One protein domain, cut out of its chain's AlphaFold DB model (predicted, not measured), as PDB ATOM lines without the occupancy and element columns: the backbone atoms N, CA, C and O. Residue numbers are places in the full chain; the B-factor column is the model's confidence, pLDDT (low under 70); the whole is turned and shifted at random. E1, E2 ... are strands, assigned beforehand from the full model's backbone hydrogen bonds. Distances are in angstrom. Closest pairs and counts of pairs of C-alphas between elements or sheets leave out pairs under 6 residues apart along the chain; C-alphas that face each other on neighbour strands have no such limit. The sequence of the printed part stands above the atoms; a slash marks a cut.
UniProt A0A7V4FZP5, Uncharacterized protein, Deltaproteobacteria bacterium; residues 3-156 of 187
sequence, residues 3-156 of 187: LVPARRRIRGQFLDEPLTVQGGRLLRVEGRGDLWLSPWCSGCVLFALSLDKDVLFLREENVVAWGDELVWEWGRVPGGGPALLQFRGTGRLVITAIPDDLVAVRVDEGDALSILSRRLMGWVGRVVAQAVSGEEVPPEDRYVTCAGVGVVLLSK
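Overview. This is residues 3 to 156 of the 187 residues of an uncharacterized protein of Deltaproteobacteria bacterium (UniProt A0A7V4FZP5). Two sharply folded layers of strands stand side by side, E5 to E8 and E9 to E12, and join into one strongly twisted, branched sheet where the end of E5 pairs with the beginning of E11. At one end of this body two small strand pairs, E1 with E4 and E2 with E3, form an outlying patch, with E2 next to E7. The printed part has 154 residues with no named helix and twelve named strands, E1 to E12 in chain order; it is all strand, and the neighbour pairs are antiparallel. It is compact, with a radius of gyration of the C-alphas of 15.5 A and spans of 48 by 34 by 31 A.

Arrangement. E1, residues 3 to 5, runs on into E2, residues 7 to 10, at 52 degrees. E2 forms a hairpin with E3, residues 13 to 18, where N 8 and O 17 are 2.9 A apart. E4, residues 27 to 30, is antiparallel to E1, with N 28 and O 4 at 2.8 A. E5, residues 45 to 59, bends by 146 degrees at residue 55. E6 is residues 63 to 66 and E7 residues 71 to 76; the closest C-alphas of E2 and E7 are those of Arg 9 and Glu 73, 5.2 A apart. E8, residues 83 to 97, bends by 145 degrees at residue 89 and forms a hairpin with E7, with N 73 and O 86 at 2.9 A. E5 lies on one side of E8, with N 49 and O 93 at 2.8 A, and E6 and E7 on the other side; N 94 and O 65 are 2.8 A apart. E9 is residues 102 to 107, E10 residues 112 to 116 and E11 residues 120 to 131. E11 pairs with E5, with N 57 and O 123 at 2.9 A. E12, residues 143 to 155, forms a hairpin with E11, with N 126 and O 149 at 2.8 A. E9 and E10 lie on the other side of E12, with N 105 and O 152 at 2.9 A and N 113 and O 146 at 2.8 A.

Along the chain. E1 begins at C-alpha 3, (254.123, 260.024, 229.881), and E12 ends at C-alpha 155, (249.925, 291.133, 229.679). From first to last C-alpha, E5 measures 16.0 A, E7 16.9 A, E8 16.5 A and E9 16.1 A.

Size, cuts and confidence. The C-alphas of Arg 32 and Glu 136, the two farthest apart, are 50.3 A from each other. The printed part has no cut. The links E4 to E5 and E11 to E12 are long. The mean pLDDT of the printed part is 91.6; residues 22 to 23 and 134 to 135 are under 70.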
ATOM      1  N   LEU A   3     253.950 258.713 229.260       91.38
ATOM      2  CA  LEU A   3     254.123 260.024 229.881       91.38
ATOM      3  C   LEU A   3     255.556 260.099 230.392       91.38
ATOM      4  O   LEU A   3     255.921 259.366 231.310       91.38
ATOM      5  N   VAL A   4     256.369 260.968 229.798       92.69
ATOM      6  CA  VAL A   4     257.752 261.186 230.241       92.69
ATOM      7  C   VAL A   4     258.010 262.676 230.436       92.69
ATOM      8  O   VAL A   4     257.466 263.483 229.683       92.69
ATOM      9  N   PRO A   5     258.822 263.083 231.427       91.44
ATOM     10  CA  PRO A   5     259.202 264.482 231.572       91.44
ATOM     11  C   PRO A   5     259.821 265.029 230.284       91.44
ATOM     12  O   PRO A   5     260.753 264.439 229.732       91.44
ATOM     13  N   ALA A   6     259.315 266.168 229.816       92.19
ATOM     14  CA  ALA A   6     259.973 266.930 228.772       92.19
ATOM     15  C   ALA A   6     261.296 267.471 229.328       92.19
ATOM     16  O   ALA A   6     261.370 267.925 230.470       92.19
ATOM     17  N   ARG A   7     262.348 267.405 228.519       93.19
ATOM     18  CA  ARG A   7     263.698 267.871 228.852       93.19
ATOM     19  C   ARG A   7     263.974 269.160 228.108       93.19
ATOM     20  O   ARG A   7     263.539 269.261 226.964       93.19
ATOM     21  N   ARG A   8     264.685 270.113 228.715       93.69
ATOM     22  CA  ARG A   8     265.078 271.352 228.025       93.69
ATOM     23  C   ARG A   8     265.825 271.023 226.739       93.69
ATOM     24  O   ARG A   8     266.599 270.072 226.698       93.69
ATOM     25  N   ARG A   9     265.603 271.822 225.702       94.75
ATOM     26  CA  ARG A   9     266.260 271.675 224.405       94.75
ATOM     27  C   ARG A   9     266.971 272.973 224.060       94.75
ATOM     28  O   ARG A   9     266.327 274.011 224.073       94.75
ATOM     29  N   ILE A  10     268.273 272.930 223.805       93.94
ATOM     30  CA  ILE A  10     269.071 274.100 223.425       93.94
ATOM     31  C   ILE A  10     269.931 273.735 222.222       93.94
ATOM     32  O   ILE A  10     270.692 272.770 222.262       93.94
ATOM     33  N   ARG A  11     269.834 274.529 221.152       92.44
ATOM     34  CA  ARG A  11     270.560 274.323 219.887       92.44
ATOM     35  C   ARG A  11     270.393 272.893 219.360       92.44
ATOM     36  O   ARG A  11     271.346 272.278 218.889       92.44
ATOM     37  N   GLY A  12     269.178 272.355 219.464       92.19
ATOM     38  CA  GLY A  12     268.842 271.005 219.013       92.19
ATOM     39  C   GLY A  12     269.271 269.870 219.947       92.19
ATOM     40  O   GLY A  12     268.968 268.718 219.648       92.19
ATOM     41  N   GLN A  13     269.932 270.162 221.069       93.06
ATOM     42  CA  GLN A  13     270.362 269.159 222.044       93.06
ATOM     43  C   GLN A  13     269.445 269.153 223.263       93.06
ATOM     44  O   GLN A  13     269.096 270.211 223.784       93.06
ATOM     45  N   PHE A  14     269.071 267.964 223.734       92.19
ATOM     46  CA  PHE A  14     268.334 267.819 224.987       92.19
ATOM     47  C   PHE A  14     269.298 267.857 226.172       92.19
ATOM     48  O   PHE A  14     270.264 267.100 226.212       92.19
ATOM     49  N   LEU A  15     269.007 268.710 227.148       90.81
ATOM     50  CA  LEU A  15     269.725 268.779 228.416       90.81
ATOM     51  C   LEU A  15     269.097 267.845 229.444       90.81
ATOM     52  O   LEU A  15     267.959 267.417 229.276       90.81
ATOM     53  N   ASP A  16     269.825 267.459 230.489       87.62
ATOM     54  CA  ASP A  16     269.286 266.595 231.554       87.62
ATOM     55  C   ASP A  16     268.217 267.296 232.401       87.62
ATOM     56  O   ASP A  16     267.354 266.623 232.968       87.62
ATOM     57  N   GLU A  17     268.200 268.635 232.447       87.50
ATOM     58  CA  GLU A  17     267.194 269.344 233.229       87.50
ATOM     59  C   GLU A  17     265.786 269.189 232.631       87.50
ATOM     60  O   GLU A  17     265.576 269.381 231.421       87.50
ATOM     61  N   PRO A  18     264.778 268.902 233.475       86.75
ATOM     62  CA  PRO A  18     263.399 268.899 233.032       86.75
ATOM     63  C   PRO A  18     262.984 270.308 232.608       86.75
ATOM     64  O   PRO A  18     263.364 271.312 233.214       86.75
ATOM     65  N   LEU A  19     262.149 270.374 231.581       87.88
ATOM     66  CA  LEU A  19     261.450 271.590 231.226       87.88
ATOM     67  C   LEU A  19     260.325 271.809 232.242       87.88
ATOM     68  O   LEU A  19     259.399 271.000 232.368       87.88
ATOM     69  N   THR A  20     260.437 272.892 233.000       83.56
ATOM     70  CA  THR A  20     259.511 273.227 234.080       83.56
ATOM     71  C   THR A  20     258.798 274.530 233.785       83.56
ATOM     72  O   THR A  20     259.448 275.506 233.436       83.56
ATOM     73  N   VAL A  21     257.490 274.570 234.006       76.19
ATOM     74  CA  VAL A  21     256.659 275.771 233.875       76.19
ATOM     75  C   VAL A  21     255.980 276.027 235.209       76.19
ATOM     76  O   VAL A  21     255.293 275.150 235.728       76.19
ATOM     77  N   GLN A  22     256.210 277.209 235.796       68.50
ATOM     78  CA  GLN A  22     255.565 277.647 237.046       68.50
ATOM     79  C   GLN A  22     255.635 276.596 238.181       68.50
ATOM     80  O   GLN A  22     254.685 276.379 238.936       68.50
ATOM     81  N   GLY A  23     256.774 275.898 238.291       63.94
ATOM     82  CA  GLY A  23     257.024 274.858 239.299       63.94
ATOM     83  C   GLY A  23     256.402 273.482 239.007       63.94
ATOM     84  O   GLY A  23     256.577 272.570 239.812       63.94
ATOM     85  N   GLY A  24     255.696 273.314 237.886       77.62
ATOM     86  CA  GLY A  24     255.260 272.024 237.344       77.62
ATOM     87  C   GLY A  24     256.209 271.507 236.257       77.62
ATOM     88  O   GLY A  24     256.987 272.272 235.690       77.62
ATOM     89  N   ARG A  25     256.165 270.202 235.961       84.19
ATOM     90  CA  ARG A  25     256.928 269.597 234.854       84.19
ATOM     91  C   ARG A  25     256.060 269.528 233.604       84.19
ATOM     92  O   ARG A  25     254.940 269.028 233.677       84.19
ATOM     93  N   LEU A  26     256.601 269.955 232.467       90.19
ATOM     94  CA  LEU A  26     256.019 269.627 231.169       90.19
ATOM     95  C   LEU A  26     256.257 268.149 230.867       90.19
ATOM     96  O   LEU A  26     257.309 267.596 231.193       90.19
ATOM     97  N   LEU A  27     255.267 267.508 230.254       92.44
ATOM     98  CA  LEU A  27     255.306 266.092 229.913       92.44
ATOM     99  C   LEU A  27     255.216 265.934 228.399       92.44
ATOM    100  O   LEU A  27     254.401 266.580 227.746       92.44
ATOM    101  N   ARG A  28     256.026 265.031 227.853       93.00
ATOM    102  CA  ARG A  28     255.805 264.466 226.528       93.00
ATOM    103  C   ARG A  28     254.803 263.328 226.672       93.00
ATOM    104  O   ARG A  28     255.027 262.398 227.453       93.00
ATOM    105  N   VAL A  29     253.707 263.431 225.931       93.50
ATOM    106  CA  VAL A  29     252.611 262.459 225.930       93.50
ATOM    107  C   VAL A  29     252.605 261.728 224.594       93.50
ATOM    108  O   VAL A  29     252.641 262.367 223.549       93.50
ATOM    109  N   GLU A  30     252.555 260.397 224.622       92.19
ATOM    110  CA  GLU A  30     252.517 259.561 223.417       92.19
ATOM    111  C   GLU A  30     251.441 258.473 223.504       92.19
ATOM    112  O   GLU A  30     251.165 257.910 224.569       92.19
ATOM    113  N   GLY A  31     250.859 258.115 222.361       91.75
ATOM    114  CA  GLY A  31     249.837 257.075 222.241       91.75
ATOM    115  C   GLY A  31     248.505 257.616 221.730       91.75
ATOM    116  O   GLY A  31     248.429 258.724 221.214       91.75
ATOM    117  N   ARG A  32     247.451 256.802 221.845       91.94
ATOM    118  CA  ARG A  32     246.087 257.163 221.432       91.94
ATOM    119  C   ARG A  32     245.232 257.485 222.653       91.94
ATOM    120  O   ARG A  32     245.266 256.729 223.623       91.94
ATOM    121  N   GLY A  33     244.464 258.563 222.569       90.56
ATOM    122  CA  GLY A  33     243.539 259.018 223.604       90.56
ATOM    123  C   GLY A  33     243.374 260.534 223.569       90.56
ATOM    124  O   GLY A  33     244.041 261.209 222.785       90.56
ATOM    125  N   ASP A  34     242.517 261.040 224.450       90.88
ATOM    126  CA  ASP A  34     242.253 262.469 224.599       90.88
ATOM    127  C   ASP A  34     242.903 263.006 225.879       90.88
ATOM    128  O   ASP A  34     242.888 262.349 226.924       90.88
ATOM    129  N   LEU A  35     243.455 264.219 225.803       88.88
ATOM    130  CA  LEU A  35     244.007 264.938 226.948       88.88
ATOM    131  C   LEU A  35     243.188 266.200 227.202       88.88
ATOM    132  O   LEU A  35     243.032 267.042 226.318       88.88
ATOM    133  N   TRP A  36     242.712 266.346 228.433       90.06
ATOM    134  CA  TRP A  36     242.026 267.547 228.888       90.06
ATOM    135  C   TRP A  36     243.020 268.448 229.613       90.06
ATOM    136  O   TRP A  36     243.690 268.016 230.551       90.06
ATOM    137  N   LEU A  37     243.124 269.695 229.158       88.44
ATOM    138  CA  LEU A  37     243.996 270.709 229.742       88.44
ATOM    139  C   LEU A  37     243.158 271.702 230.544       88.44
ATOM    140  O   LEU A  37     242.073 272.095 230.115       88.44
ATOM    141  N   SER A  38     243.688 272.146 231.678       86.56
ATOM    142  CA  SER A  38     243.129 273.244 232.462       86.56
ATOM    143  C   SER A  38     244.192 274.323 232.705       86.56
ATOM    144  O   SER A  38     245.383 274.009 232.789       86.56
ATOM    145  N   PRO A  39     243.793 275.603 232.815       84.88
ATOM    146  CA  PRO A  39     244.683 276.653 233.297       84.88
ATOM    147  C   PRO A  39     245.183 276.316 234.707       84.88
ATOM    148  O   PRO A  39     244.418 275.836 235.543       84.88
ATOM    149  N   TRP A  40     246.453 276.599 235.002       76.50
ATOM    150  CA  TRP A  40     247.026 276.347 236.334       76.50
ATOM    151  C   TRP A  40     246.795 277.487 237.338       76.50
ATOM    152  O   TRP A  40     247.115 277.329 238.514       76.50
ATOM    153  N   CYS A  41     246.302 278.646 236.890       75.25
ATOM    154  CA  CYS A  41     246.016 279.805 237.734       75.25
ATOM    155  C   CYS A  41     244.523 280.128 237.751       75.25
ATOM    156  O   CYS A  41     243.840 280.043 236.729       75.25
ATOM    157  N   SER A  42     244.022 280.512 238.929       79.69
ATOM    158  CA  SER A  42     242.649 280.994 239.082       79.69
ATOM    159  C   SER A  42     242.433 282.239 238.223       79.69
ATOM    160  O   SER A  42     243.285 283.126 238.192       79.69
ATOM    161  N   GLY A  43     241.310 282.287 237.507       84.19
ATOM    162  CA  GLY A  43     240.974 283.396 236.612       84.19
ATOM    163  C   GLY A  43     241.717 283.399 235.272       84.19
ATOM    164  O   GLY A  43     241.472 284.290 234.470       84.19
ATOM    165  N   CYS A  44     242.586 282.424 234.998       89.50
ATOM    166  CA  CYS A  44     243.244 282.280 233.701       89.50
ATOM    167  C   CYS A  44     242.399 281.455 232.720       89.50
ATOM    168  O   CYS A  44     241.596 280.617 233.129       89.50
ATOM    169  N   VAL A  45     242.618 281.649 231.419       92.06
ATOM    170  CA  VAL A  45     242.005 280.866 230.335       92.06
ATOM    171  C   VAL A  45     243.059 280.359 229.357       92.06
ATOM    172  O   VAL A  45     244.150 280.918 229.250       92.06
ATOM    173  N   LEU A  46     242.719 279.286 228.640       93.44
ATOM    174  CA  LEU A  46     243.571 278.706 227.607       93.44
ATOM    175  C   LEU A  46     243.288 279.356 226.252       93.44
ATOM    176  O   LEU A  46     242.136 279.436 225.827       93.44
ATOM    177  N   PHE A  47     244.346 279.742 225.543       93.25
ATOM    178  CA  PHE A  47     244.281 280.199 224.159       93.25
ATOM    179  C   PHE A  47     244.988 279.192 223.260       93.25
ATOM    180  O   PHE A  47     246.171 278.905 223.448       93.25
ATOM    181  N   ALA A  48     244.266 278.675 222.267       94.12
ATOM    182  CA  ALA A  48     244.851 277.875 221.203       94.12
ATOM    183  C   ALA A  48     245.369 278.801 220.098       94.12
ATOM    184  O   ALA A  48     244.612 279.593 219.536       94.12
ATOM    185  N   LEU A  49     246.654 278.684 219.776       94.69
ATOM    186  CA  LEU A  49     247.301 279.419 218.699       94.69
ATOM    187  C   LEU A  49     247.680 278.453 217.579       94.69
ATOM    188  O   LEU A  49     248.081 277.313 217.827       94.69
ATOM    189  N   SER A  50     247.575 278.935 216.343       95.94
ATOM    190  CA  SER A  50     248.125 278.262 215.166       95.94
ATOM    191  C   SER A  50     249.324 279.061 214.671       95.94
ATOM    192  O   SER A  50     249.204 280.260 214.426       95.94
ATOM    193  N   LEU A  51     250.468 278.399 214.547       96.69
ATOM    194  CA  LEU A  51     251.666 278.938 213.917       96.69
ATOM    195  C   LEU A  51     251.702 278.442 212.471       96.69
ATOM    196  O   LEU A  51     251.470 277.255 212.243       96.69
ATOM    197  N   ASP A  52     251.989 279.316 211.509       96.31
ATOM    198  CA  ASP A  52     252.115 278.936 210.099       96.31
ATOM    199  C   ASP A  52     253.426 279.449 209.509       96.31
ATOM    200  O   ASP A  52     253.580 280.643 209.269       96.31
ATOM    201  N   LYS A  53     254.375 278.531 209.287       95.25
ATOM    202  CA  LYS A  53     255.700 278.796 208.701       95.25
ATOM    203  C   LYS A  53     256.424 280.000 209.318       95.25
ATOM    204  O   LYS A  53     257.155 280.701 208.621       95.25
ATOM    205  N   ASP A  54     256.262 280.201 210.622       95.44
ATOM    206  CA  ASP A  54     256.788 281.368 211.331       95.44
ATOM    207  C   ASP A  54     257.594 280.949 212.570       95.44
ATOM    208  O   ASP A  54     257.776 279.758 212.859       95.44
ATOM    209  N   VAL A  55     258.118 281.941 213.284       96.81
ATOM    210  CA  VAL A  55     258.832 281.805 214.545       96.81
ATOM    211  C   VAL A  55     258.124 282.623 215.616       96.81
ATOM    212  O   VAL A  55     257.972 283.837 215.499       96.81
ATOM    213  N   LEU A  56     257.750 281.953 216.698       97.94
ATOM    214  CA  LEU A  56     257.097 282.553 217.850       97.94
ATOM    215  C   LEU A  56     257.962 282.348 219.089       97.94
ATOM    216  O   LEU A  56     258.328 281.223 219.426       97.94
ATOM    217  N   PHE A  57     258.261 283.434 219.786       98.00
ATOM    218  CA  PHE A  57     258.898 283.402 221.093       98.00
ATOM    219  C   PHE A  57     257.826 283.620 222.144       98.00
ATOM    220  O   PHE A  57     257.063 284.579 222.060       98.00
ATOM    221  N   LEU A  58     257.767 282.751 223.143       97.06
ATOM    222  CA  LEU A  58     256.866 282.885 224.278       97.06
ATOM    223  C   LEU A  58     257.647 282.782 225.568       97.06
ATOM    224  O   LEU A  58     258.620 282.036 225.663       97.06
ATOM    225  N   ARG A  59     257.192 283.499 226.587       94.19
ATOM    226  CA  ARG A  59     257.679 283.297 227.940       94.19
ATOM    227  C   ARG A  59     257.374 281.864 228.352       94.19
ATOM    228  O   ARG A  59     256.241 281.411 228.195       94.19
ATOM    229  N   GLU A  60     258.390 281.162 228.859       92.81
ATOM    230  CA  GLU A  60     258.300 279.737 229.225       92.81
ATOM    231  C   GLU A  60     257.053 279.495 230.075       92.81
ATOM    232  O   GLU A  60     256.252 278.609 229.799       92.81
ATOM    233  N   GLU A  61     256.838 280.373 231.049       89.56
ATOM    234  CA  GLU A  61     255.733 280.268 231.979       89.56
ATOM    235  C   GLU A  61     254.338 280.457 231.405       89.56
ATOM    236  O   GLU A  61     253.409 280.213 232.145       89.56
ATOM    237  N   ASN A  62     254.151 280.910 230.166       91.00
ATOM    238  CA  ASN A  62     252.817 281.039 229.573       91.00
ATOM    239  C   ASN A  62     252.436 279.832 228.717       91.00
ATOM    240  O   ASN A  62     251.286 279.737 228.293       91.00
ATOM    241  N   VAL A  63     253.366 278.911 228.465       93.31
ATOM    242  CA  VAL A  63     253.152 277.761 227.585       93.31
ATOM    243  C   VAL A  63     252.540 276.597 228.358       93.31
ATOM    244  O   VAL A  63     253.063 276.171 229.385       93.31
ATOM    245  N   VAL A  64     251.445 276.054 227.828       93.44
ATOM    246  CA  VAL A  64     250.703 274.926 228.413       93.44
ATOM    247  C   VAL A  64     250.991 273.637 227.650       93.44
ATOM    248  O   VAL A  64     251.279 272.610 228.258       93.44
ATOM    249  N   ALA A  65     250.909 273.681 226.319       94.75
ATOM    250  CA  ALA A  65     251.104 272.521 225.454       94.75
ATOM    251  C   ALA A  65     251.488 272.954 224.035       94.75
ATOM    252  O   ALA A  65     251.238 274.091 223.640       94.75
ATOM    253  N   TRP A  66     252.068 272.047 223.258       96.25
ATOM    254  CA  TRP A  66     252.304 272.223 221.825       96.25
ATOM    255  C   TRP A  66     252.378 270.866 221.129       96.25
ATOM    256  O   TRP A  66     252.605 269.844 221.781       96.25
ATOM    257  N   GLY A  67     252.144 270.868 219.820       95.25
ATOM    258  CA  GLY A  67     252.241 269.679 218.980       95.25
ATOM    259  C   GLY A  67     253.683 269.328 218.593       95.25
ATOM    260  O   GLY A  67     254.592 270.162 218.665       95.25
ATOM    261  N   ASP A  68     253.907 268.075 218.203       93.81
ATOM    262  CA  ASP A  68     255.225 267.547 217.829       93.81
ATOM    263  C   ASP A  68     255.724 268.064 216.470       93.81
ATOM    264  O   ASP A  68     256.920 267.992 216.178       93.81
ATOM    265  N   GLU A  69     254.834 268.660 215.678       95.25
ATOM    266  CA  GLU A  69     255.139 269.312 214.409       95.25
ATOM    267  C   GLU A  69     255.996 270.583 214.558       95.25
ATOM    268  O   GLU A  69     256.635 271.029 213.599       95.25
ATOM    269  N   LEU A  70     256.045 271.168 215.760       97.19
ATOM    270  CA  LEU A  70     256.823 272.368 216.042       97.19
ATOM    271  C   LEU A  70     258.242 272.025 216.497       97.19
ATOM    272  O   LEU A  70     258.471 271.323 217.487       97.19
ATOM    273  N   VAL A  71     259.229 272.630 215.834       96.81
ATOM    274  CA  VAL A  71     260.595 272.653 216.359       96.81
ATOM    275  C   VAL A  71     260.660 273.707 217.447       96.81
ATOM    276  O   VAL A  71     260.267 274.851 217.220       96.81
ATOM    277  N   TRP A  72     261.197 273.344 218.606       96.94
ATOM    278  CA  TRP A  72     261.256 274.248 219.742       96.94
ATOM    279  C   TRP A  72     262.636 274.289 220.393       96.94
ATOM    280  O   TRP A  72     263.389 273.319 220.331       96.94
ATOM    281  N   GLU A  73     262.961 275.420 221.008       96.69
ATOM    282  CA  GLU A  73     264.211 275.648 221.733       96.69
ATOM    283  C   GLU A  73     263.933 276.466 223.000       96.69
ATOM    284  O   GLU A  73     263.111 277.381 223.003       96.69
ATOM    285  N   TRP A  74     264.625 276.141 224.083       95.88
ATOM    286  CA  TRP A  74     264.622 276.893 225.327       95.88
ATOM    287  C   TRP A  74     265.705 277.968 225.304       95.88
ATOM    288  O   TRP A  74     266.820 277.750 224.822       95.88
ATOM    289  N   GLY A  75     265.396 279.124 225.876       93.81
ATOM    290  CA  GLY A  75     266.343 280.217 226.005       93.81
ATOM    291  C   GLY A  75     265.937 281.217 227.074       93.81
ATOM    292  O   GLY A  75     265.085 280.966 227.925       93.81
ATOM    293  N   ARG A  76     266.569 282.386 227.029       93.19
ATOM    294  CA  ARG A  76     266.293 283.497 227.937       93.19
ATOM    295  C   ARG A  76     266.488 284.809 227.195       93.19
ATOM    296  O   ARG A  76     267.381 284.902 226.355       93.19
ATOM    297  N   VAL A  77     265.693 285.822 227.536       94.69
ATOM    298  CA  VAL A  77     265.970 287.197 227.101       94.69
ATOM    299  C   VAL A  77     267.367 287.605 227.612       94.69
ATOM    300  O   VAL A  77     267.617 287.517 228.822       94.69
ATOM    301  N   PRO A  78     268.288 288.045 226.736       91.88
ATOM    302  CA  PRO A  78     269.613 288.508 227.143       91.88
ATOM    303  C   PRO A  78     269.552 289.645 228.172       91.88
ATOM    304  O   PRO A  78     268.559 290.361 228.257       91.88
ATOM    305  N   GLY A  79     270.612 289.821 228.969       87.50
ATOM    306  CA  GLY A  79     270.635 290.823 230.050       87.50
ATOM    307  C   GLY A  79     269.916 290.387 231.335       87.50
ATOM    308  O   GLY A  79     269.585 291.214 232.181       87.50
ATOM    309  N   GLY A  80     269.666 289.082 231.492       84.31
ATOM    310  CA  GLY A  80     269.042 288.521 232.693       84.31
ATOM    311  C   GLY A  80     267.518 288.642 232.724       84.31
ATOM    312  O   GLY A  80     266.945 288.698 233.809       84.31
ATOM    313  N   GLY A  81     266.865 288.686 231.559       87.81
ATOM    314  CA  GLY A  81     265.407 288.701 231.457       87.81
ATOM    315  C   GLY A  81     264.766 287.312 231.626       87.81
ATOM    316  O   GLY A  81     265.421 286.373 232.101       87.81
ATOM    317  N   PRO A  82     263.477 287.156 231.275       91.19
ATOM    318  CA  PRO A  82     262.720 285.937 231.545       91.19
ATOM    319  C   PRO A  82     263.129 284.761 230.645       91.19
ATOM    320  O   PRO A  82     263.654 284.950 229.545       91.19
ATOM    321  N   ALA A  83     262.877 283.538 231.127       92.50
ATOM    322  CA  ALA A  83     263.026 282.313 230.342       92.50
ATOM    323  C   ALA A  83     261.970 282.244 229.228       92.50
ATOM    324  O   ALA A  83     260.833 282.688 229.409       92.50
ATOM    325  N   LEU A  84     262.353 281.679 228.086       94.62
ATOM    326  CA  LEU A  84     261.550 281.635 226.871       94.62
ATOM    327  C   LEU A  84     261.550 280.241 226.249       94.62
ATOM    328  O   LEU A  84     262.522 279.492 226.359       94.62
ATOM    329  N   LEU A  85     260.490 279.969 225.500       96.50
ATOM    330  CA  LEU A  85     260.427 278.933 224.486       96.50
ATOM    331  C   LEU A  85     260.283 279.595 223.114       96.50
ATOM    332  O   LEU A  85     259.386 280.405 222.886       96.50
ATOM    333  N   GLN A  86     261.186 279.253 222.205       97.62
ATOM    334  CA  GLN A  86     261.086 279.562 220.787       97.62
ATOM    335  C   GLN A  86     260.406 278.387 220.092       97.62
ATOM    336  O   GLN A  86     260.862 277.260 220.243       97.62
ATOM    337  N   PHE A  87     259.391 278.657 219.280       98.19
ATOM    338  CA  PHE A  87     258.727 277.698 218.402       98.19
ATOM    339  C   PHE A  87     258.933 278.101 216.949       98.19
ATOM    340  O   PHE A  87     258.941 279.287 216.627       98.19
ATOM    341  N   ARG A  88     259.100 277.119 216.066       97.81
ATOM    342  CA  ARG A  88     259.315 277.325 214.634       97.81
ATOM    343  C   ARG A  88     258.641 276.228 213.824       97.81
ATOM    344  O   ARG A  88     258.842 275.045 214.106       97.81
ATOM    345  N   GLY A  89     257.930 276.626 212.773       97.19
ATOM    346  CA  GLY A  89     257.268 275.719 211.834       97.19
ATOM    347  C   GLY A  89     255.781 276.021 211.676       97.19
ATOM    348  O   GLY A  89     255.346 277.146 211.908       97.19
ATOM    349  N   THR A  90     255.019 275.007 211.268       97.69
ATOM    350  CA  THR A  90     253.555 275.061 211.181       97.69
ATOM    351  C   THR A  90     252.985 274.081 212.191       97.69
ATOM    352  O   THR A  90     253.367 272.916 212.158       97.69
ATOM    353  N   GLY A  91     252.101 274.537 213.078       97.19
ATOM    354  CA  GLY A  91     251.581 273.706 214.158       97.19
ATOM    355  C   GLY A  91     250.702 274.435 215.156       97.19
ATOM    356  O   GLY A  91     250.352 275.602 214.972       97.19
ATOM    357  N   ARG A  92     250.340 273.741 216.230       96.62
ATOM    358  CA  ARG A  92     249.488 274.263 217.297       96.62
ATOM    359  C   ARG A  92     250.234 274.348 218.611       96.62
ATOM    360  O   ARG A  92     251.035 273.487 218.970       96.62
ATOM    361  N   LEU A  93     249.891 275.375 219.368       96.62
ATOM    362  CA  LEU A  93     250.316 275.532 220.745       96.62
ATOM    363  C   LEU A  93     249.183 276.108 221.585       96.62
ATOM    364  O   LEU A  93     248.268 276.756 221.077       96.62
ATOM    365  N   VAL A  94     249.250 275.856 222.881       95.62
ATOM    366  CA  VAL A  94     248.306 276.347 223.872       95.62
ATOM    367  C   VAL A  94     249.077 277.205 224.853       95.62
ATOM    368  O   VAL A  94     250.066 276.754 225.439       95.62
ATOM    369  N   ILE A  95     248.609 278.433 225.038       93.94
ATOM    370  CA  ILE A  95     249.096 279.333 226.078       93.94
ATOM    371  C   ILE A  95     248.007 279.575 227.113       93.94
ATOM    372  O   ILE A  95     246.830 279.318 226.862       93.94
ATOM    373  N   THR A  96     248.393 280.113 228.260       91.81
ATOM    374  CA  THR A  96     247.450 280.637 229.248       91.81
ATOM    375  C   THR A  96     247.725 282.106 229.534       91.81
ATOM    376  O   THR A  96     248.881 282.546 229.586       91.81
ATOM    377  N   ALA A  97     246.647 282.858 229.726       90.75
ATOM    378  CA  ALA A  97     246.672 284.245 230.168       90.75
ATOM    379  C   ALA A  97     245.377 284.573 230.920       90.75
ATOM    380  O   ALA A  97     244.411 283.806 230.880       90.75
ATOM    381  N   ILE A  98     245.342 285.721 231.592       89.75
ATOM    382  CA  ILE A  98     244.096 286.263 232.139       89.75
ATOM    383  C   ILE A  98     243.217 286.733 230.954       89.75
ATOM    384  O   ILE A  98     243.745 287.317 230.000       89.75
ATOM    385  N   PRO A  99     241.895 286.469 230.956       84.75
ATOM    386  CA  PRO A  99     240.966 287.033 229.980       84.75
ATOM    387  C   PRO A  99     241.129 288.545 229.849       84.75
ATOM    388  O   PRO A  99     241.349 289.236 230.840       84.75
ATOM    389  N   ASP A 100     241.035 289.051 228.621       86.25
ATOM    390  CA  ASP A 100     241.160 290.478 228.293       86.25
ATOM    391  C   ASP A 100     242.485 291.145 228.708       86.25
ATOM    392  O   ASP A 100     242.640 292.360 228.561       86.25
ATOM    393  N   ASP A 101     243.465 290.374 229.178       89.25
ATOM    394  CA  ASP A 101     244.769 290.862 229.624       89.25
ATOM    395  C   ASP A 101     245.837 290.758 228.526       89.25
ATOM    396  O   ASP A 101     246.825 291.487 228.559       89.25
ATOM    397  N   LEU A 102     245.621 289.898 227.524       91.19
ATOM    398  CA  LEU A 102     246.519 289.737 226.383       91.19
ATOM    399  C   LEU A 102     246.372 290.907 225.398       91.19
ATOM    400  O   LEU A 102     245.302 291.143 224.837       91.19
ATOM    401  N   VAL A 103     247.471 291.616 225.154       94.00
ATOM    402  CA  VAL A 103     247.558 292.743 224.221       94.00
ATOM    403  C   VAL A 103     248.638 292.465 223.189       94.00
ATOM    404  O   VAL A 103     249.757 292.095 223.534       94.00
ATOM    405  N   ALA A 104     248.313 292.685 221.918       95.44
ATOM    406  CA  ALA A 104     249.267 292.645 220.820       95.44
ATOM    407  C   ALA A 104     249.661 294.075 220.435       95.44
ATOM    408  O   ALA A 104     248.800 294.886 220.092       95.44
ATOM    409  N   VAL A 105     250.955 294.384 220.487       97.25
ATOM    410  CA  VAL A 105     251.504 295.690 220.107       97.25
ATOM    411  C   VAL A 105     252.416 295.508 218.907       97.25
ATOM    412  O   VAL A 105     253.365 294.725 218.951       97.25
ATOM    413  N   ARG A 106     252.121 296.224 217.823       97.75
ATOM    414  CA  ARG A 106     252.984 296.258 216.645       97.75
ATOM    415  C   ARG A 106     254.220 297.111 216.935       97.75
ATOM    416  O   ARG A 106     254.098 298.172 217.537       97.75
ATOM    417  N   VAL A 107     255.380 296.630 216.504       97.56
ATOM    418  CA  VAL A 107     256.640 297.381 216.499       97.56
ATOM    419  C   VAL A 107     257.111 297.440 215.053       97.56
ATOM    420  O   VAL A 107     257.227 296.394 214.403       97.56
ATOM    421  N   ASP A 108     257.305 298.652 214.547       97.06
ATOM    422  CA  ASP A 108     257.762 298.912 213.188       97.06
ATOM    423  C   ASP A 108     259.257 299.266 213.164       97.06
ATOM    424  O   ASP A 108     259.922 299.429 214.187       97.06
ATOM    425  N   GLU A 109     259.824 299.316 211.962       94.50
ATOM    426  CA  GLU A 109     261.255 299.534 211.783       94.50
ATOM    427  C   GLU A 109     261.691 300.902 212.323       94.50
ATOM    428  O   GLU A 109     261.098 301.928 212.001       94.50
ATOM    429  N   GLY A 110     262.752 300.912 213.135       93.50
ATOM    430  CA  GLY A 110     263.237 302.115 213.816       93.50
ATOM    431  C   GLY A 110     262.564 302.388 215.164       93.50
ATOM    432  O   GLY A 110     263.130 303.136 215.961       93.50
ATOM    433  N   ASP A 111     261.441 301.730 215.464       94.56
ATOM    434  CA  ASP A 111     260.768 301.845 216.755       94.56
ATOM    435  C   ASP A 111     261.335 300.869 217.793       94.56
ATOM    436  O   ASP A 111     261.861 299.788 217.494       94.56
ATOM    437  N   ALA A 112     261.186 301.255 219.059       95.25
ATOM    438  CA  ALA A 112     261.489 300.412 220.201       95.25
ATOM    439  C   ALA A 112     260.406 300.550 221.274       95.25
ATOM    440  O   ALA A 112     259.990 301.651 221.636       95.25
ATOM    441  N   LEU A 113     259.990 299.413 221.821       96.19
ATOM    442  CA  LEU A 113     259.033 299.320 222.911       96.19
ATOM    443  C   LEU A 113     259.750 298.878 224.190       96.19
ATOM    444  O   LEU A 113     260.264 297.762 224.261       96.19
ATOM    445  N   SER A 114     259.746 299.729 225.217       95.69
ATOM    446  CA  SER A 114     260.255 299.396 226.554       95.69
ATOM    447  C   SER A 114     259.106 299.018 227.483       95.69
ATOM    448  O   SER A 114     258.196 299.810 227.721       95.69
ATOM    449  N   ILE A 115     259.152 297.806 228.030       94.31
ATOM    450  CA  ILE A 115     258.096 297.224 228.873       94.31
ATOM    451  C   ILE A 115     258.693 296.577 230.114       94.31
ATOM    452  O   ILE A 115     259.838 296.144 230.106       94.31
ATOM    453  N   LEU A 116     257.906 296.460 231.179       93.19
ATOM    454  CA  LEU A 116     258.305 295.673 232.344       93.19
ATOM    455  C   LEU A 116     258.383 294.187 231.977       93.19
ATOM    456  O   LEU A 116     257.485 293.657 231.324       93.19
ATOM    457  N   SER A 117     259.424 293.507 232.451       92.56
ATOM    458  CA  SER A 117     259.717 292.090 232.211       92.56
ATOM    459  C   SER A 117     258.520 291.192 232.533       92.56
ATOM    460  O   SER A 117     258.140 290.352 231.718       92.56
ATOM    461  N   ARG A 118     257.823 291.443 233.651       91.44
ATOM    462  CA  ARG A 118     256.597 290.710 234.022       91.44
ATOM    463  C   ARG A 118     255.431 290.844 233.038       91.44
ATOM    464  O   ARG A 118     254.520 290.022 233.079       91.44
ATOM    465  N   ARG A 119     255.420 291.883 232.196       93.75
ATOM    466  CA  ARG A 119     254.373 292.114 231.188       93.75
ATOM    467  C   ARG A 119     254.688 291.455 229.855       93.75
ATOM    468  O   ARG A 119     253.775 291.289 229.059       93.75
ATOM    469  N   LEU A 120     255.938 291.080 229.597       95.44
ATOM    470  CA  LEU A 120     256.309 290.408 228.360       95.44
ATOM    471  C   LEU A 120     255.759 288.976 228.352       95.44
ATOM    472  O   LEU A 120     256.131 288.162 229.196       95.44
ATOM    473  N   MET A 121     254.921 288.660 227.365       95.38
ATOM    474  CA  MET A 121     254.438 287.298 227.121       95.38
ATOM    475  C   MET A 121     255.143 286.626 225.946       95.38
ATOM    476  O   MET A 121     255.259 285.404 225.930       95.38
ATOM    477  N   GLY A 122     255.621 287.393 224.969       97.00
ATOM    478  CA  GLY A 122     256.265 286.838 223.785       97.00
ATOM    479  C   GLY A 122     256.296 287.803 222.611       97.00
ATOM    480  O   GLY A 122     255.944 288.970 222.755       97.00
ATOM    481  N   TRP A 123     256.721 287.322 221.449       97.94
ATOM    482  CA  TRP A 123     256.702 288.081 220.202       97.94
ATOM    483  C   TRP A 123     256.804 287.178 218.969       97.94
ATOM    484  O   TRP A 123     257.300 286.052 219.034       97.94
ATOM    485  N   VAL A 124     256.370 287.716 217.834       96.94
ATOM    486  CA  VAL A 124     256.505 287.134 216.492       96.94
ATOM    487  C   VAL A 124     257.148 288.152 215.552       96.94
ATOM    488  O   VAL A 124     256.993 289.365 215.730       96.94
ATOM    489  N   GLY A 125     257.875 287.664 214.549       94.75
ATOM    490  CA  GLY A 125     258.604 288.487 213.589       94.75
ATOM    491  C   GLY A 125     260.057 288.758 213.987       94.75
ATOM    492  O   GLY A 125     260.633 288.115 214.867       94.75
ATOM    493  N   ARG A 126     260.676 289.726 213.308       95.19
ATOM    494  CA  ARG A 126     262.090 290.102 213.472       95.19
ATOM    495  C   ARG A 126     262.247 291.114 214.607       95.19
ATOM    496  O   ARG A 126     262.726 292.223 214.386       95.19
ATOM    497  N   VAL A 127     261.810 290.728 215.803       97.06
ATOM    498  CA  VAL A 127     261.959 291.519 217.029       97.06
ATOM    499  C   VAL A 127     263.125 290.974 217.846       97.06
ATOM    500  O   VAL A 127     263.232 289.768 218.084       97.06
ATOM    501  N   VAL A 128     263.992 291.876 218.293       95.56
ATOM    502  CA  VAL A 128     265.075 291.602 219.236       95.56
ATOM    503  C   VAL A 128     264.662 292.144 220.599       95.56
ATOM    504  O   VAL A 128     264.397 293.338 220.739       95.56
ATOM    505  N   ALA A 129     264.605 291.259 221.594       96.38
ATOM    506  CA  ALA A 129     264.319 291.608 222.979       96.38
ATOM    507  C   ALA A 129     265.611 291.619 223.806       96.38
ATOM    508  O   ALA A 129     266.381 290.657 223.771       96.38
ATOM    509  N   GLN A 130     265.826 292.676 224.584       95.69
ATOM    510  CA  GLN A 130     266.997 292.857 225.439       95.69
ATOM    511  C   GLN A 130     266.554 293.386 226.804       95.69
ATOM    512  O   GLN A 130     265.928 294.440 226.889       95.69
ATOM    513  N   ALA A 131     266.882 292.674 227.882       93.38
ATOM    514  CA  ALA A 131     266.644 293.176 229.228       93.38
ATOM    515  C   ALA A 131     267.704 294.219 229.598       93.38
ATOM    516  O   ALA A 131     268.892 294.057 229.289       93.38
ATOM    517  N   VAL A 132     267.267 295.273 230.284       87.44
ATOM    518  CA  VAL A 132     268.148 296.263 230.899       87.44
ATOM    519  C   VAL A 132     268.694 295.656 232.187       87.44
ATOM    520  O   VAL A 132     267.944 295.351 233.117       87.44
ATOM    521  N   SER A 133     270.004 295.437 232.227       76.62
ATOM    522  CA  SER A 133     270.683 294.909 233.406       76.62
ATOM    523  C   SER A 133     270.722 295.957 234.517       76.62
ATOM    524  O   SER A 133     271.173 297.077 234.293       76.62
ATOM    525  N   GLY A 134     270.313 295.570 235.722       69.56
ATOM    526  CA  GLY A 134     270.510 296.344 236.943       69.56
ATOM    527  C   GLY A 134     270.570 295.387 238.124       69.56
ATOM    528  O   GLY A 134     269.624 294.626 238.335       69.56
ATOM    529  N   GLU A 135     271.688 295.367 238.849       67.38
ATOM    530  CA  GLU A 135     271.892 294.435 239.972       67.38
ATOM    531  C   GLU A 135     270.915 294.692 241.127       67.38
ATOM    532  O   GLU A 135     270.489 293.746 241.780       67.38
ATOM    533  N   GLU A 136     270.478 295.941 241.308       77.94
ATOM    534  CA  GLU A 136     269.582 296.356 242.398       77.94
ATOM    535  C   GLU A 136     268.087 296.121 242.116       77.94
ATOM    536  O   GLU A 136     267.263 296.265 243.015       77.94
ATOM    537  N   VAL A 137     267.715 295.753 240.882       79.25
ATOM    538  CA  VAL A 137     266.306 295.583 240.485       79.25
ATOM    539  C   VAL A 137     265.988 294.098 240.280       79.25
ATOM    540  O   VAL A 137     266.681 293.443 239.483       79.25
ATOM    541  N   PRO A 138     264.934 293.557 240.929       81.50
ATOM    542  CA  PRO A 138     264.464 292.194 240.697       81.50
ATOM    543  C   PRO A 138     264.206 291.914 239.206       81.50
ATOM    544  O   PRO A 138     263.693 292.791 238.504       81.50
ATOM    545  N   PRO A 139     264.539 290.721 238.674       80.69
ATOM    546  CA  PRO A 139     264.400 290.411 237.246       80.69
ATOM    547  C   PRO A 139     263.009 290.671 236.634       80.69
ATOM    548  O   PRO A 139     262.903 290.973 235.444       80.69
ATOM    549  N   GLU A 140     261.944 290.550 237.421       79.81
ATOM    550  CA  GLU A 140     260.544 290.787 237.050       79.81
ATOM    551  C   GLU A 140     260.166 292.275 236.947       79.81
ATOM    552  O   GLU A 140     259.237 292.631 236.209       79.81
ATOM    553  N   ASP A 141     260.905 293.134 237.650       85.50
ATOM    554  CA  ASP A 141     260.735 294.590 237.679       85.50
ATOM    555  C   ASP A 141     261.678 295.310 236.709       85.50
ATOM    556  O   ASP A 141     261.533 296.508 236.465       85.50
ATOM    557  N   ARG A 142     262.618 294.581 236.099       88.94
ATOM    558  CA  ARG A 142     263.473 295.110 235.032       88.94
ATOM    559  C   ARG A 142     262.667 295.417 233.779       88.94
ATOM    560  O   ARG A 142     261.667 294.764 233.482       88.94
ATOM    561  N   TYR A 143     263.165 296.364 232.996       93.06
ATOM    562  CA  TYR A 143     262.637 296.629 231.665       93.06
ATOM    563  C   TYR A 143     263.247 295.683 230.629       93.06
ATOM    564  O   TYR A 143     264.425 295.332 230.698       93.06
ATOM    565  N   VAL A 144     262.437 295.304 229.646       95.62
ATOM    566  CA  VAL A 144     262.854 294.661 228.404       95.62
ATOM    567  C   VAL A 144     262.536 295.613 227.261       95.62
ATOM    568  O   VAL A 144     261.392 296.042 227.102       95.62
ATOM    569  N   THR A 145     263.552 295.926 226.468       96.88
ATOM    570  CA  THR A 145     263.416 296.690 225.232       96.88
ATOM    571  C   THR A 145     263.224 295.719 224.078       96.88
ATOM    572  O   THR A 145     264.025 294.803 223.900       96.88
ATOM    573  N   CYS A 146     262.167 295.919 223.299       97.50
ATOM    574  CA  CYS A 146     261.854 295.162 222.092       97.50
ATOM    575  C   CYS A 146     261.970 296.094 220.884       97.50
ATOM    576  O   CYS A 146     261.245 297.084 220.820       97.50
ATOM    577  N   ALA A 147     262.855 295.792 219.936       97.31
ATOM    578  CA  ALA A 147     263.065 296.601 218.732       97.31
ATOM    579  C   ALA A 147     263.090 295.727 217.472       97.31
ATOM    580  O   ALA A 147     263.431 294.543 217.545       97.31
ATOM    581  N   GLY A 148     262.756 296.305 216.318       96.44
ATOM    582  CA  GLY A 148     262.714 295.607 215.030       96.44
ATOM    583  C   GLY A 148     261.317 295.616 214.415       96.44
ATOM    584  O   GLY A 148     260.573 296.562 214.611       96.44
ATOM    585  N   VAL A 149     260.958 294.574 213.662       97.56
ATOM    586  CA  VAL A 149     259.671 294.525 212.942       97.56
ATOM    587  C   VAL A 149     258.877 293.296 213.351       97.56
ATOM    588  O   VAL A 149     259.296 292.168 213.071       97.56
ATOM    589  N   GLY A 150     257.712 293.498 213.960       97.19
ATOM    590  CA  GLY A 150     256.837 292.398 214.350       97.19
ATOM    591  C   GLY A 150     255.731 292.790 215.318       97.19
ATOM    592  O   GLY A 150     255.282 293.936 215.363       97.19
ATOM    593  N   VAL A 151     255.272 291.806 216.086       97.62
ATOM    594  CA  VAL A 151     254.226 291.977 217.098       97.62
ATOM    595  C   VAL A 151     254.737 291.446 218.426       97.62
ATOM    596  O   VAL A 151     255.163 290.296 218.519       97.62
ATOM    597  N   VAL A 152     254.668 292.281 219.457       97.94
ATOM    598  CA  VAL A 152     254.979 291.929 220.841       97.94
ATOM    599  C   VAL A 152     253.676 291.619 221.572       97.94
ATOM    600  O   VAL A 152     252.717 292.386 221.514       97.94
ATOM    601  N   LEU A 153     253.645 290.481 222.260       96.56
ATOM    602  CA  LEU A 153     252.536 290.034 223.093       96.56
ATOM    603  C   LEU A 153     252.796 290.438 224.544       96.56
ATOM    604  O   LEU A 153     253.848 290.123 225.111       96.56
ATOM    605  N   LEU A 154     251.823 291.116 225.142       95.62
ATOM    606  CA  LEU A 154     251.897 291.680 226.483       95.62
ATOM    607  C   LEU A 154     250.728 291.216 227.346       95.62
ATOM    608  O   LEU A 154     249.625 291.024 226.849       95.62
ATOM    609  N   SER A 155     250.962 291.154 228.649       92.94
ATOM    610  CA  SER A 155     249.925 291.133 229.679       92.94
ATOM    611  C   SER A 155     249.752 292.554 230.242       92.94
ATOM    612  O   SER A 155     250.746 293.196 230.608       92.94
ATOM    613  N   LYS A 156     248.518 293.084 230.309       89.12
ATOM    614  CA  LYS A 156     248.239 294.442 230.835       89.12
ATOM    615  C   LYS A 156     248.659 294.555 232.297       89.12
ATOM    616  O   LYS A 156     249.284 295.545 232.695       89.12
TER     617      LYS A 156